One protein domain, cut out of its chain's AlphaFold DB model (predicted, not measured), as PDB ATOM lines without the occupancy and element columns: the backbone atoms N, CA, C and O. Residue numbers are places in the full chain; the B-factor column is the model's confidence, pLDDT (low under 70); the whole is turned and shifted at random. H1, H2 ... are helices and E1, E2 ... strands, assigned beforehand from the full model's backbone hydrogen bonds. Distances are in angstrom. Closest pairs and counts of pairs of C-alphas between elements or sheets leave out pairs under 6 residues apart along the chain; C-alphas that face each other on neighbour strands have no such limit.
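What this domain is: This is residues 4 to 103 of the 832 residues of an uncharacterized protein of Chlorella variabilis (UniProt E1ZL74). A small, strongly twisted sheet of three strands has one long helix, H1, packed along one of its faces. H1 is the middle of the domain: beyond it from the sheet, H3 packs on its second half, the little H2 is near it, and H4 folds back beside it to graze edge strand E3, while the loop of residues 38 to 44 sticks out. The printed part has 100 residues, with three strands and then four helices in the order E1 E2 E3 H1 H2 H3 H4; the sheet, in the order E1, E2, E3, is antiparallel. The class is mixed, helices and strands, and the whole is compact, with a radius of gyration of the C-alphas of 14.1 A and spans of 41 by 32 by 23 A.

How they stand to each other: E1, residues 4 to 8, and E2, residues 15 to 22, form an antiparallel hairpin at 152 degrees, with N 5 and O 19 within hydrogen-bond range at 2.8 A. E2 and E3, residues 25 to 33, form a second hairpin at 158 degrees, with N 18 and O 30 at 2.8 A. The three make a meander, each strand the antiparallel neighbour of the one before. H1, residues 45 to 64, is on the sheet at a height of 9.6 A, in two layers, a helix on one face of a sheet. It runs along the strands, at 26 degrees to E2 on the local plane, and its closest C-alphas to E2 are those of Ala 53 and Val 18, 7.1 A apart. H2, residues 78 to 81, is near H1 and not on the sheet. H3, residues 85 to 90, touches H1 at residues 55 to 62 alone, at a steep tilt of 59 degrees, the closest C-alphas being those of Lys 59 and Ile 88, 6.2 A apart. H4, residues 93 to 103, only just touches H1, with 3 pairs of C-alphas within 8 A, the closest those of Lys 59 and Leu 93, 6.6 A apart; it runs the opposite way at a shallow tilt of 20 degrees. H4 only grazes the sheet, with residues 97 to 101. In H1, H3 and H4 every O i to N i+4 pair is within hydrogen-bond range; H2 is too short for such a pair.

Where its parts are: E1 begins at C-alpha 4, (-16.790, 42.681, -19.396). E2 is 22.2 A long and E3 23.6 A. H1 is 28.8 A long, from C-alpha 45 at (-7.559, 40.824, -3.734). H4, 15.8 A long, ends at C-alpha 103, (-16.359, 30.477, -0.882).

The domain as a whole: The two C-alphas farthest apart are those of Gln 39 and Gly 65, 43.3 A. The printed part has no cut. The links E3 to H1 and H1 to H2 are long. The mean pLDDT of the printed part is 75.4, and residues 33 to 46, 67, 93 to 94 and 99 to 103 are under 70.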
ATOM      1  N   VAL A   4     -16.693  42.829 -20.848       71.62
ATOM      2  CA  VAL A   4     -16.790  42.681 -19.396       71.62
ATOM      3  C   VAL A   4     -15.925  43.755 -18.749       71.62
ATOM      4  O   VAL A   4     -14.780  43.971 -19.148       71.62
ATOM      5  N   GLU A   5     -16.504  44.468 -17.795       80.31
ATOM      6  CA  GLU A   5     -15.898  45.576 -17.074       80.31
ATOM      7  C   GLU A   5     -16.033  45.303 -15.575       80.31
ATOM      8  O   GLU A   5     -17.135  45.141 -15.052       80.31
ATOM      9  N   VAL A   6     -14.892  45.216 -14.896       79.38
ATOM     10  CA  VAL A   6     -14.808  45.032 -13.446       79.38
ATOM     11  C   VAL A   6     -14.521  46.397 -12.835       79.38
ATOM     12  O   VAL A   6     -13.506  47.015 -13.156       79.38
ATOM     13  N   MET A   7     -15.414  46.883 -11.976       84.19
ATOM     14  CA  MET A   7     -15.300  48.201 -11.344       84.19
ATOM     15  C   MET A   7     -15.533  48.098  -9.835       84.19
ATOM     16  O   MET A   7     -16.288  47.225  -9.414       84.19
ATOM     17  N   PRO A   8     -14.975  48.999  -9.011       81.81
ATOM     18  CA  PRO A   8     -15.428  49.155  -7.633       81.81
ATOM     19  C   PRO A   8     -16.935  49.449  -7.607       81.81
ATOM     20  O   PRO A   8     -17.413  50.329  -8.330       81.81
ATOM     21  N   ASP A   9     -17.683  48.714  -6.790       83.06
ATOM     22  CA  ASP A   9     -19.115  48.926  -6.606       83.06
ATOM     23  C   ASP A   9     -19.334  50.177  -5.746       83.06
ATOM     24  O   ASP A   9     -19.182  50.180  -4.528       83.06
ATOM     25  N   THR A  10     -19.719  51.277  -6.387       82.75
ATOM     26  CA  THR A  10     -19.959  52.551  -5.698       82.75
ATOM     27  C   THR A  10     -21.143  52.516  -4.722       82.75
ATOM     28  O   THR A  10     -21.324  53.478  -3.980       82.75
ATOM     29  N   ALA A  11     -21.971  51.462  -4.735       82.44
ATOM     30  CA  ALA A  11     -23.070  51.280  -3.788       82.44
ATOM     31  C   ALA A  11     -22.659  50.515  -2.515       82.44
ATOM     32  O   ALA A  11     -23.409  50.543  -1.537       82.44
ATOM     33  N   LYS A  12     -21.496  49.846  -2.509       81.56
ATOM     34  CA  LYS A  12     -21.013  49.002  -1.405       81.56
ATOM     35  C   LYS A  12     -19.502  49.156  -1.219       81.56
ATOM     36  O   LYS A  12     -18.704  48.679  -2.023       81.56
ATOM     37  N   GLU A  13     -19.102  49.804  -0.131       76.19
ATOM     38  CA  GLU A  13     -17.689  49.988   0.210       76.19
ATOM     39  C   GLU A  13     -16.993  48.624   0.386       76.19
ATOM     40  O   GLU A  13     -17.461  47.783   1.146       76.19
ATOM     41  N   GLY A  14     -15.909  48.383  -0.362       77.94
ATOM     42  CA  GLY A  14     -15.189  47.098  -0.382       77.94
ATOM     43  C   GLY A  14     -15.648  46.078  -1.439       77.94
ATOM     44  O   GLY A  14     -14.968  45.070  -1.629       77.94
ATOM     45  N   ALA A  15     -16.735  46.332  -2.176       77.56
ATOM     46  CA  ALA A  15     -17.204  45.421  -3.223       77.56
ATOM     47  C   ALA A  15     -16.764  45.820  -4.643       77.56
ATOM     48  O   ALA A  15     -16.445  46.976  -4.934       77.56
ATOM     49  N   TRP A  16     -16.771  44.838  -5.544       80.31
ATOM     50  CA  TRP A  16     -16.454  44.967  -6.965       80.31
ATOM     51  C   TRP A  16     -17.628  44.469  -7.813       80.31
ATOM     52  O   TRP A  16     -18.015  43.304  -7.735       80.31
ATOM     53  N   ALA A  17     -18.179  45.340  -8.652       79.75
ATOM     54  CA  ALA A  17     -19.216  44.996  -9.613       79.75
ATOM     55  C   ALA A  17     -18.591  44.451 -10.908       79.75
ATOM     56  O   ALA A  17     -17.779  45.122 -11.554       79.75
ATOM     57  N   VAL A  18     -19.012  43.254 -11.315       80.88
ATOM     58  CA  VAL A  18     -18.714  42.663 -12.624       80.88
ATOM     59  C   VAL A  18     -19.885  42.969 -13.555       80.88
ATOM     60  O   VAL A  18     -20.993  42.447 -13.389       80.88
ATOM     61  N   ARG A  19     -19.648  43.839 -14.538       84.38
ATOM     62  CA  ARG A  19     -20.653  44.296 -15.506       84.38
ATOM     63  C   ARG A  19     -20.324  43.812 -16.906       84.38
ATOM     64  O   ARG A  19     -19.162  43.735 -17.287       84.38
ATOM     65  N   VAL A  20     -21.350  43.526 -17.697       82.00
ATOM     66  CA  VAL A  20     -21.225  43.099 -19.091       82.00
ATOM     67  C   VAL A  20     -22.010  44.044 -19.982       82.00
ATOM     68  O   VAL A  20     -23.217  44.227 -19.832       82.00
ATOM     69  N   HIS A  21     -21.311  44.649 -20.935       76.38
ATOM     70  CA  HIS A  21     -21.897  45.477 -21.979       76.38
ATOM     71  C   HIS A  21     -22.415  44.574 -23.094       76.38
ATOM     72  O   HIS A  21     -21.632  44.054 -23.894       76.38
ATOM     73  N   ARG A  22     -23.735  44.400 -23.169       78.00
ATOM     74  CA  ARG A  22     -24.412  43.580 -24.176       78.00
ATOM     75  C   ARG A  22     -25.274  44.464 -25.067       78.00
ATOM     76  O   ARG A  22     -26.173  45.146 -24.600       78.00
ATOM     77  N   ASN A  23     -24.987  44.484 -26.369       81.50
ATOM     78  CA  ASN A  23     -25.696  45.308 -27.366       81.50
ATOM     79  C   ASN A  23     -25.751  46.827 -27.069       81.50
ATOM     80  O   ASN A  23     -26.574  47.532 -27.647       81.50
ATOM     81  N   GLY A  24     -24.855  47.342 -26.219       82.62
ATOM     82  CA  GLY A  24     -24.850  48.742 -25.772       82.62
ATOM     83  C   GLY A  24     -25.623  48.999 -24.474       82.62
ATOM     84  O   GLY A  24     -25.603  50.124 -23.982       82.62
ATOM     85  N   GLU A  25     -26.253  47.976 -23.897       79.19
ATOM     86  CA  GLU A  25     -26.830  48.009 -22.553       79.19
ATOM     87  C   GLU A  25     -25.827  47.415 -21.551       79.19
ATOM     88  O   GLU A  25     -25.201  46.386 -21.808       79.19
ATOM     89  N   MET A  26     -25.641  48.087 -20.415       83.38
ATOM     90  CA  MET A  26     -24.764  47.637 -19.332       83.38
ATOM     91  C   MET A  26     -25.588  46.801 -18.349       83.38
ATOM     92  O   MET A  26     -26.469  47.336 -17.680       83.38
ATOM     93  N   GLN A  27     -25.297  45.504 -18.253       82.88
ATOM     94  CA  GLN A  27     -25.936  44.590 -17.310       82.88
ATOM     95  C   GLN A  27     -24.944  44.207 -16.207       82.88
ATOM     96  O   GLN A  27     -23.858  43.708 -16.487       82.88
ATOM     97  N   GLU A  28     -25.301  44.440 -14.947       81.81
ATOM     98  CA  GLU A  28     -24.529  43.950 -13.803       81.81
ATOM     99  C   GLU A  28     -24.848  42.469 -13.571       81.81
ATOM    100  O   GLU A  28     -26.022  42.099 -13.537       81.81
ATOM    101  N   LEU A  29     -23.816  41.625 -13.476       75.50
ATOM    102  CA  LEU A  29     -23.978  40.185 -13.236       75.50
ATOM    103  C   LEU A  29     -23.784  39.829 -11.763       75.50
ATOM    104  O   LEU A  29     -24.569  39.066 -11.214       75.50
ATOM    105  N   ALA A  30     -22.747  40.380 -11.133       75.56
ATOM    106  CA  ALA A  30     -22.392  40.088  -9.749       75.56
ATOM    107  C   ALA A  30     -21.751  41.307  -9.075       75.56
ATOM    108  O   ALA A  30     -21.019  42.061  -9.716       75.56
ATOM    109  N   SER A  31     -21.988  41.455  -7.772       75.38
ATOM    110  CA  SER A  31     -21.277  42.375  -6.877       75.38
ATOM    111  C   SER A  31     -20.537  41.505  -5.859       75.38
ATOM    112  O   SER A  31     -21.163  40.876  -5.007       75.38
ATOM    113  N   VAL A  32     -19.216  41.398  -6.017       74.50
ATOM    114  CA  VAL A  32     -18.327  40.563  -5.197       74.50
ATOM    115  C   VAL A  32     -17.777  41.428  -4.070       74.50
ATOM    116  O   VAL A  32     -16.950  42.306  -4.316       74.50
ATOM    117  N   SER A  33     -18.244  41.211  -2.842       68.88
ATOM    118  CA  SER A  33     -17.648  41.849  -1.665       68.88
ATOM    119  C   SER A  33     -16.343  41.144  -1.317       68.88
ATOM    120  O   SER A  33     -16.325  39.920  -1.228       68.88
ATOM    121  N   ILE A  34     -15.260  41.896  -1.120       66.88
ATOM    122  CA  ILE A  34     -14.032  41.360  -0.529       66.88
ATOM    123  C   ILE A  34     -13.741  42.196   0.703       66.88
ATOM    124  O   ILE A  34     -13.250  43.323   0.596       66.88
ATOM    125  N   GLU A  35     -14.048  41.646   1.876       58.66
ATOM    126  CA  GLU A  35     -13.654  42.300   3.114       58.66
ATOM    127  C   GLU A  35     -12.121  42.399   3.187       58.66
ATOM    128  O   GLU A  35     -11.405  41.435   2.885       58.66
ATOM    129  N   PRO A  36     -11.569  43.568   3.553       52.78
ATOM    130  CA  PRO A  36     -10.133  43.730   3.672       52.78
ATOM    131  C   PRO A  36      -9.634  42.962   4.901       52.78
ATOM    132  O   PRO A  36      -9.659  43.489   6.012       52.78
ATOM    133  N   VAL A  37      -9.134  41.737   4.689       48.84
ATOM    134  CA  VAL A  37      -8.490  40.911   5.726       48.84
ATOM    135  C   VAL A  37      -7.395  41.726   6.413       48.84
ATOM    136  O   VAL A  37      -6.307  41.958   5.875       48.84
ATOM    137  N   ALA A  38      -7.702  42.199   7.617       46.25
ATOM    138  CA  ALA A  38      -6.971  43.273   8.269       46.25
ATOM    139  C   ALA A  38      -5.676  42.793   8.945       46.25
ATOM    140  O   ALA A  38      -5.540  42.947  10.158       46.25
ATOM    141  N   GLN A  39      -4.723  42.232   8.178       43.09
ATOM    142  CA  GLN A  39      -3.290  42.163   8.544       43.09
ATOM    143  C   GLN A  39      -2.313  41.628   7.472       43.09
ATOM    144  O   GLN A  39      -1.102  41.700   7.694       43.09
ATOM    145  N   THR A  40      -2.750  41.117   6.314       40.72
ATOM    146  CA  THR A  40      -1.826  40.552   5.309       40.72
ATOM    147  C   THR A  40      -1.311  41.596   4.312       40.72
ATOM    148  O   THR A  40      -2.028  42.126   3.469       40.72
ATOM    149  N   LEU A  41      -0.003  41.864   4.379       40.91
ATOM    150  CA  LEU A  41       0.740  42.842   3.568       40.91
ATOM    151  C   LEU A  41       1.014  42.353   2.121       40.91
ATOM    152  O   LEU A  41       2.129  42.462   1.613       40.91
ATOM    153  N   VAL A  42       0.000  41.785   1.459       44.19
ATOM    154  CA  VAL A  42       0.093  41.198   0.109       44.19
ATOM    155  C   VAL A  42      -0.996  41.790  -0.796       44.19
ATOM    156  O   VAL A  42      -2.166  41.772  -0.416       44.19
ATOM    157  N   PRO A  43      -0.671  42.277  -2.012       45.25
ATOM    158  CA  PRO A  43      -1.660  42.770  -2.975       45.25
ATOM    159  C   PRO A  43      -2.396  41.605  -3.668       45.25
ATOM    160  O   PRO A  43      -2.277  41.403  -4.873       45.25
ATOM    161  N   ALA A  44      -3.138  40.814  -2.890       50.69
ATOM    162  CA  ALA A  44      -3.867  39.632  -3.344       50.69
ATOM    163  C   ALA A  44      -5.312  39.845  -3.869       50.69
ATOM    164  O   ALA A  44      -5.713  39.050  -4.723       50.69
ATOM    165  N   PRO A  45      -6.119  40.850  -3.444       63.31
ATOM    166  CA  PRO A  45      -7.559  40.824  -3.734       63.31
ATOM    167  C   PRO A  45      -7.865  41.000  -5.225       63.31
ATOM    168  O   PRO A  45      -8.779  40.368  -5.747       63.31
ATOM    169  N   MET A  46      -7.067  41.794  -5.948       67.56
ATOM    170  CA  MET A  46      -7.316  42.048  -7.370       67.56
ATOM    171  C   MET A  46      -7.135  40.788  -8.231       67.56
ATOM    172  O   MET A  46      -7.895  40.579  -9.170       67.56
ATOM    173  N   THR A  47      -6.182  39.913  -7.891       76.00
ATOM    174  CA  THR A  47      -5.892  38.685  -8.651       76.00
ATOM    175  C   THR A  47      -7.035  37.672  -8.576       76.00
ATOM    176  O   THR A  47      -7.293  36.972  -9.556       76.00
ATOM    177  N   VAL A  48      -7.735  37.618  -7.435       76.50
ATOM    178  CA  VAL A  48      -8.908  36.756  -7.216       76.50
ATOM    179  C   VAL A  48     -10.110  37.278  -8.003       76.50
ATOM    180  O   VAL A  48     -10.705  36.521  -8.767       76.50
ATOM    181  N   VAL A  49     -10.408  38.584  -7.920       76.50
ATOM    182  CA  VAL A  49     -11.473  39.208  -8.733       76.50
ATOM    183  C   VAL A  49     -11.224  38.983 -10.228       76.50
ATOM    184  O   VAL A  49     -12.156  38.693 -10.976       76.50
ATOM    185  N   GLN A  50      -9.966  39.067 -10.673       81.62
ATOM    186  CA  GLN A  50      -9.621  38.864 -12.077       81.62
ATOM    187  C   GLN A  50      -9.801  37.405 -12.537       81.62
ATOM    188  O   GLN A  50     -10.261  37.193 -13.655       81.62
ATOM    189  N   HIS A  51      -9.522  36.409 -11.684       83.12
ATOM    190  CA  HIS A  51      -9.839  34.999 -11.971       83.12
ATOM    191  C   HIS A  51     -11.348  34.757 -12.052       83.12
ATOM    192  O   HIS A  51     -11.815  34.102 -12.980       83.12
ATOM    193  N   ILE A  52     -12.122  35.318 -11.117       83.50
ATOM    194  CA  ILE A  52     -13.590  35.239 -11.129       83.50
ATOM    195  C   ILE A  52     -14.140  35.832 -12.438       83.50
ATOM    196  O   ILE A  52     -14.981  35.223 -13.100       83.50
ATOM    197  N   ALA A  53     -13.614  36.983 -12.867       83.44
ATOM    198  CA  ALA A  53     -13.984  37.607 -14.134       83.44
ATOM    199  C   ALA A  53     -13.602  36.755 -15.361       83.44
ATOM    200  O   ALA A  53     -14.414  36.637 -16.280       83.44
ATOM    201  N   ASP A  54     -12.417  36.134 -15.375       89.94
ATOM    202  CA  ASP A  54     -11.977  35.213 -16.434       89.94
ATOM    203  C   ASP A  54     -12.885  33.969 -16.529       89.94
ATOM    204  O   ASP A  54     -13.309  33.599 -17.627       89.94
ATOM    205  N   VAL A  55     -13.242  33.347 -15.400       88.75
ATOM    206  CA  VAL A  55     -14.139  32.174 -15.350       88.75
ATOM    207  C   VAL A  55     -15.537  32.526 -15.868       88.75
ATOM    208  O   VAL A  55     -16.084  31.804 -16.708       88.75
ATOM    209  N   LEU A  56     -16.094  33.669 -15.453       85.69
ATOM    210  CA  LEU A  56     -17.382  34.166 -15.952       85.69
ATOM    211  C   LEU A  56     -17.329  34.498 -17.458       85.69
ATOM    212  O   LEU A  56     -18.259  34.163 -18.193       85.69
ATOM    213  N   LEU A  57     -16.232  35.090 -17.944       82.75
ATOM    214  CA  LEU A  57     -15.977  35.346 -19.371       82.75
ATOM    215  C   LEU A  57     -15.961  34.055 -20.200       82.75
ATOM    216  O   LEU A  57     -16.608  33.980 -21.248       82.75
ATOM    217  N   ILE A  58     -15.234  33.037 -19.730       87.00
ATOM    218  CA  ILE A  58     -15.180  31.708 -20.352       87.00
ATOM    219  C   ILE A  58     -16.581  31.092 -20.383       87.00
ATOM    220  O   ILE A  58     -17.004  30.594 -21.429       87.00
ATOM    221  N   LYS A  59     -17.320  31.157 -19.268       89.50
ATOM    222  CA  LYS A  59     -18.667  30.590 -19.161       89.50
ATOM    223  C   LYS A  59     -19.649  31.235 -20.137       89.50
ATOM    224  O   LYS A  59     -20.296  30.529 -20.908       89.50
ATOM    225  N   LEU A  60     -19.705  32.565 -20.171       82.00
ATOM    226  CA  LEU A  60     -20.564  33.313 -21.091       82.00
ATOM    227  C   LEU A  60     -20.256  32.983 -22.558       82.00
ATOM    228  O   LEU A  60     -21.177  32.787 -23.348       82.00
ATOM    229  N   ALA A  61     -18.978  32.856 -22.926       82.25
ATOM    230  CA  ALA A  61     -18.575  32.498 -24.287       82.25
ATOM    231  C   ALA A  61     -18.940  31.050 -24.669       82.25
ATOM    232  O   ALA A  61     -19.329  30.793 -25.813       82.25
ATOM    233  N   LEU A  62     -18.842  30.110 -23.721       84.62
ATOM    234  CA  LEU A  62     -19.287  28.723 -23.897       84.62
ATOM    235  C   LEU A  62     -20.805  28.642 -24.105       84.62
ATOM    236  O   LEU A  62     -21.252  27.976 -25.040       84.62
ATOM    237  N   ASP A  63     -21.579  29.342 -23.274       82.94
ATOM    238  CA  ASP A  63     -23.043  29.315 -23.306       82.94
ATOM    239  C   ASP A  63     -23.610  30.093 -24.516       82.94
ATOM    240  O   ASP A  63     -24.610  29.682 -25.107       82.94
ATOM    241  N   ALA A  64     -22.945  31.173 -24.952       78.25
ATOM    242  CA  ALA A  64     -23.297  31.929 -26.160       78.25
ATOM    243  C   ALA A  64     -22.890  31.229 -27.474       78.25
ATOM    244  O   ALA A  64     -23.366  31.603 -28.549       78.25
ATOM    245  N   GLY A  65     -21.995  30.235 -27.417       78.06
ATOM    246  CA  GLY A  65     -21.513  29.480 -28.579       78.06
ATOM    247  C   GLY A  65     -20.626  30.265 -29.558       78.06
ATOM    248  O   GLY A  65     -20.332  29.760 -30.642       78.06
ATOM    249  N   SER A  66     -20.219  31.492 -29.215       71.12
ATOM    250  CA  SER A  66     -19.337  32.368 -30.003       71.12
ATOM    251  C   SER A  66     -18.926  33.586 -29.153       71.12
ATOM    252  O   SER A  66     -19.773  34.065 -28.397       71.12
ATOM    253  N   PRO A  67     -17.708  34.158 -29.276       58.38
ATOM    254  CA  PRO A  67     -16.592  33.797 -30.164       58.38
ATOM    255  C   PRO A  67     -15.792  32.569 -29.676       58.38
ATOM    256  O   PRO A  67     -15.990  32.113 -28.551       58.38
ATOM    257  N   PRO A  68     -14.861  32.013 -30.483       75.12
ATOM    258  CA  PRO A  68     -13.952  30.970 -30.005       75.12
ATOM    259  C   PRO A  68     -13.115  31.469 -28.817       75.12
ATOM    260  O   PRO A  68     -12.585  32.578 -28.862       75.12
ATOM    261  N   LEU A  69     -12.940  30.623 -27.794       79.00
ATOM    262  CA  LEU A  69     -12.292  30.970 -26.515       79.00
ATOM    263  C   LEU A  69     -10.909  31.632 -26.665       79.00
ATOM    264  O   LEU A  69     -10.555  32.500 -25.878       79.00
ATOM    265  N   ALA A  70     -10.160  31.295 -27.720       79.25
ATOM    266  CA  ALA A  70      -8.874  31.914 -28.058       79.25
ATOM    267  C   ALA A  70      -8.946  33.424 -28.408       79.25
ATOM    268  O   ALA A  70      -7.907  34.055 -28.591       79.25
ATOM    269  N   GLN A  71     -10.144  34.004 -28.544       79.75
ATOM    270  CA  GLN A  71     -10.366  35.445 -28.738       79.75
ATOM    271  C   GLN A  71     -10.753  36.175 -27.441       79.75
ATOM    272  O   GLN A  71     -10.857  37.404 -27.454       79.75
ATOM    273  N   LEU A  72     -10.960  35.455 -26.333       81.38
ATOM    274  CA  LEU A  72     -11.197  36.074 -25.032       81.38
ATOM    275  C   LEU A  72      -9.912  36.735 -24.529       81.38
ATOM    276  O   LEU A  72      -8.835  36.141 -24.547       81.38
ATOM    277  N   ARG A  73     -10.035  37.976 -24.058       83.19
ATOM    278  CA  ARG A  73      -8.958  38.683 -23.358       83.19
ATOM    279  C   ARG A  73      -9.014  38.329 -21.879       83.19
ATOM    280  O   ARG A  73      -9.506  39.115 -21.078       83.19
ATOM    281  N   LEU A  74      -8.551  37.124 -21.581       86.62
ATOM    282  CA  LEU A  74      -8.373  36.626 -20.225       86.62
ATOM    283  C   LEU A  74      -7.104  37.227 -19.601       86.62
ATOM    284  O   LEU A  74      -6.163  37.580 -20.320       86.62
ATOM    285  N   HIS A  75      -7.076  37.347 -18.278       86.88
ATOM    286  CA  HIS A  75      -5.894  37.753 -17.521       86.88
ATOM    287  C   HIS A  75      -4.828  36.647 -17.494       86.88
ATOM    288  O   HIS A  75      -3.639  36.944 -17.617       86.88
ATOM    289  N   LEU A  76      -5.239  35.378 -17.387       85.81
ATOM    290  CA  LEU A  76      -4.358  34.223 -17.603       85.81
ATOM    291  C   LEU A  76      -4.564  33.592 -18.990       85.81
ATOM    292  O   LEU A  76      -5.667  33.641 -19.536       85.81
ATOM    293  N   PRO A  77      -3.527  32.979 -19.594       87.38
ATOM    294  CA  PRO A  77      -3.693  32.272 -20.857       87.38
ATOM    295  C   PRO A  77      -4.648  31.083 -20.690       87.38
ATOM    296  O   PRO A  77      -4.595  30.368 -19.695       87.38
ATOM    297  N   LEU A  78      -5.487  30.835 -21.705       84.00
ATOM    298  CA  LEU A  78      -6.558  29.823 -21.678       84.00
ATOM    299  C   LEU A  78      -6.091  28.413 -21.252       84.00
ATOM    300  O   LEU A  78      -6.883  27.667 -20.685       84.00
ATOM    301  N   ALA A  79      -4.819  28.078 -21.492       85.75
ATOM    302  CA  ALA A  79      -4.188  26.825 -21.078       85.75
ATOM    303  C   ALA A  79      -4.233  26.588 -19.554       85.75
ATOM    304  O   ALA A  79      -4.450  25.459 -19.129       85.75
ATOM    305  N   GLU A  80      -4.105  27.639 -18.734       88.38
ATOM    306  CA  GLU A  80      -4.180  27.535 -17.262       88.38
ATOM    307  C   GLU A  80      -5.589  27.130 -16.790       88.38
ATOM    308  O   GLU A  80      -5.754  26.532 -15.730       88.38
ATOM    309  N   TYR A  81      -6.614  27.404 -17.604       86.38
ATOM    310  CA  TYR A  81      -7.999  27.032 -17.327       86.38
ATOM    311  C   TYR A  81      -8.401  25.678 -17.935       86.38
ATOM    312  O   TYR A  81      -9.509  25.218 -17.662       86.38
ATOM    313  N   GLU A  82      -7.555  25.010 -18.738       81.81
ATOM    314  CA  GLU A  82      -7.938  23.787 -19.476       81.81
ATOM    315  C   GLU A  82      -8.456  22.662 -18.569       81.81
ATOM    316  O   GLU A  82      -9.405  21.977 -18.951       81.81
ATOM    317  N   GLY A  83      -7.911  22.524 -17.354       70.31
ATOM    318  CA  GLY A  83      -8.399  21.571 -16.351       70.31
ATOM    319  C   GLY A  83      -9.803  21.886 -15.813       70.31
ATOM    320  O   GLY A  83     -10.560  20.965 -15.523       70.31
ATOM    321  N   MET A  84     -10.181  23.167 -15.745       81.25
ATOM    322  CA  MET A  84     -11.502  23.629 -15.287       81.25
ATOM    323  C   MET A  84     -12.527  23.740 -16.428       81.25
ATOM    324  O   MET A  84     -13.728  23.851 -16.177       81.25
ATOM    325  N   LEU A  85     -12.103  23.710 -17.700       83.69
ATOM    326  CA  LEU A  85     -13.012  23.906 -18.838       83.69
ATOM    327  C   LEU A  85     -14.118  22.846 -18.935       83.69
ATOM    328  O   LEU A  85     -15.166  23.147 -19.503       83.69
ATOM    329  N   GLU A  86     -13.921  21.619 -18.443       76.19
ATOM    330  CA  GLU A  86     -14.996  20.613 -18.431       76.19
ATOM    331  C   GLU A  86     -16.033  20.883 -17.333       76.19
ATOM    332  O   GLU A  86     -17.231  20.781 -17.598       76.19
ATOM    333  N   GLU A  87     -15.589  21.324 -16.156       79.19
ATOM    334  CA  GLU A  87     -16.435  21.705 -15.019       79.19
ATOM    335  C   GLU A  87     -17.297  22.929 -15.375       79.19
ATOM    336  O   GLU A  87     -18.526  22.830 -15.405       79.19
ATOM    337  N   ILE A  88     -16.667  24.009 -15.860       83.44
ATOM    338  CA  ILE A  88     -17.330  25.243 -16.333       83.44
ATOM    339  C   ILE A  88     -18.321  24.959 -17.487       83.44
ATOM    340  O   ILE A  88     -19.361  25.613 -17.622       83.44
ATOM    341  N   ARG A  89     -18.047  23.964 -18.345       83.56
ATOM    342  CA  ARG A  89     -19.003  23.516 -19.381       83.56
ATOM    343  C   ARG A  89     -20.198  22.754 -18.816       83.56
ATOM    344  O   ARG A  89     -21.239  22.735 -19.472       83.56
ATOM    345  N   SER A  90     -20.032  22.069 -17.689       77.62
ATOM    346  CA  SER A  90     -21.032  21.159 -17.126       77.62
ATOM    347  C   SER A  90     -22.027  21.849 -16.192       77.62
ATOM    348  O   SER A  90     -23.188  21.441 -16.137       77.62
ATOM    349  N   GLU A  91     -21.599  22.918 -15.521       81.25
ATOM    350  CA  GLU A  91     -22.415  23.691 -14.584       81.25
ATOM    351  C   GLU A  91     -23.221  24.801 -15.279       81.25
ATOM    352  O   GLU A  91     -22.969  25.155 -16.434       81.25
ATOM    353  N   SER A  92     -24.224  25.366 -14.599       81.00
ATOM    354  CA  SER A  92     -24.886  26.598 -15.050       81.00
ATOM    355  C   SER A  92     -24.102  27.828 -14.582       81.00
ATOM    356  O   SER A  92     -23.387  27.772 -13.587       81.00
ATOM    357  N   LEU A  93     -24.252  28.960 -15.280       68.56
ATOM    358  CA  LEU A  93     -23.678  30.238 -14.831       68.56
ATOM    359  C   LEU A  93     -24.150  30.601 -13.409       68.56
ATOM    360  O   LEU A  93     -23.356  31.077 -12.608       68.56
ATOM    361  N   GLU A  94     -25.419  30.317 -13.096       69.12
ATOM    362  CA  GLU A  94     -26.015  30.499 -11.766       69.12
ATOM    363  C   GLU A  94     -25.318  29.631 -10.704       69.12
ATOM    364  O   GLU A  94     -24.907  30.159  -9.681       69.12
ATOM    365  N   ALA A  95     -25.081  28.339 -10.971       71.62
ATOM    366  CA  ALA A  95     -24.402  27.448 -10.024       71.62
ATOM    367  C   ALA A  95     -22.945  27.863  -9.758       71.62
ATOM    368  O   ALA A  95     -22.500  27.822  -8.615       71.62
ATOM    369  N   ILE A  96     -22.227  28.323 -10.791       71.88
ATOM    370  CA  ILE A  96     -20.864  28.856 -10.647       71.88
ATOM    371  C   ILE A  96     -20.882  30.136  -9.792       71.88
ATOM    372  O   ILE A  96     -20.018  30.324  -8.941       71.88
ATOM    373  N   MET A  97     -21.874  31.015  -9.982       71.50
ATOM    374  CA  MET A  97     -22.038  32.223  -9.163       71.50
ATOM    375  C   MET A  97     -22.390  31.905  -7.704       71.50
ATOM    376  O   MET A  97     -21.792  32.500  -6.810       71.50
ATOM    377  N   ASP A  98     -23.291  30.949  -7.458       70.56
ATOM    378  CA  ASP A  98     -23.655  30.499  -6.110       70.56
ATOM    379  C   ASP A  98     -22.456  29.845  -5.396       70.56
ATOM    380  O   ASP A  98     -22.170  30.161  -4.243       70.56
ATOM    381  N   ALA A  99     -21.690  28.994  -6.088       68.62
ATOM    382  CA  ALA A  99     -20.481  28.375  -5.541       68.62
ATOM    383  C   ALA A  99     -19.410  29.419  -5.169       68.62
ATOM    384  O   ALA A  99     -18.791  29.323  -4.110       68.62
ATOM    385  N   MET A 100     -19.223  30.451  -6.000       69.31
ATOM    386  CA  MET A 100     -18.310  31.558  -5.693       69.31
ATOM    387  C   MET A 100     -18.805  32.458  -4.552       69.31
ATOM    388  O   MET A 100     -17.977  33.109  -3.921       69.31
ATOM    389  N   ALA A 101     -20.111  32.496  -4.262       65.69
ATOM    390  CA  ALA A 101     -20.640  33.197  -3.093       65.69
ATOM    391  C   ALA A 101     -20.342  32.435  -1.787       65.69
ATOM    392  O   ALA A 101     -19.893  33.044  -0.822       65.69
ATOM    393  N   VAL A 102     -20.497  31.104  -1.776       60.47
ATOM    394  CA  VAL A 102     -20.216  30.264  -0.589       60.47
ATOM    395  C   VAL A 102     -18.741  30.326  -0.174       60.47
ATOM    396  O   VAL A 102     -18.440  30.450   1.008       60.47
ATOM    397  N   VAL A 103     -17.812  30.349  -1.139       56.53
ATOM    398  CA  VAL A 103     -16.359  30.477  -0.882       56.53
ATOM    399  C   VAL A 103     -15.979  31.797  -0.178       56.53
ATOM    400  O   VAL A 103     -14.867  31.916   0.327       56.53
TER     401      VAL A 103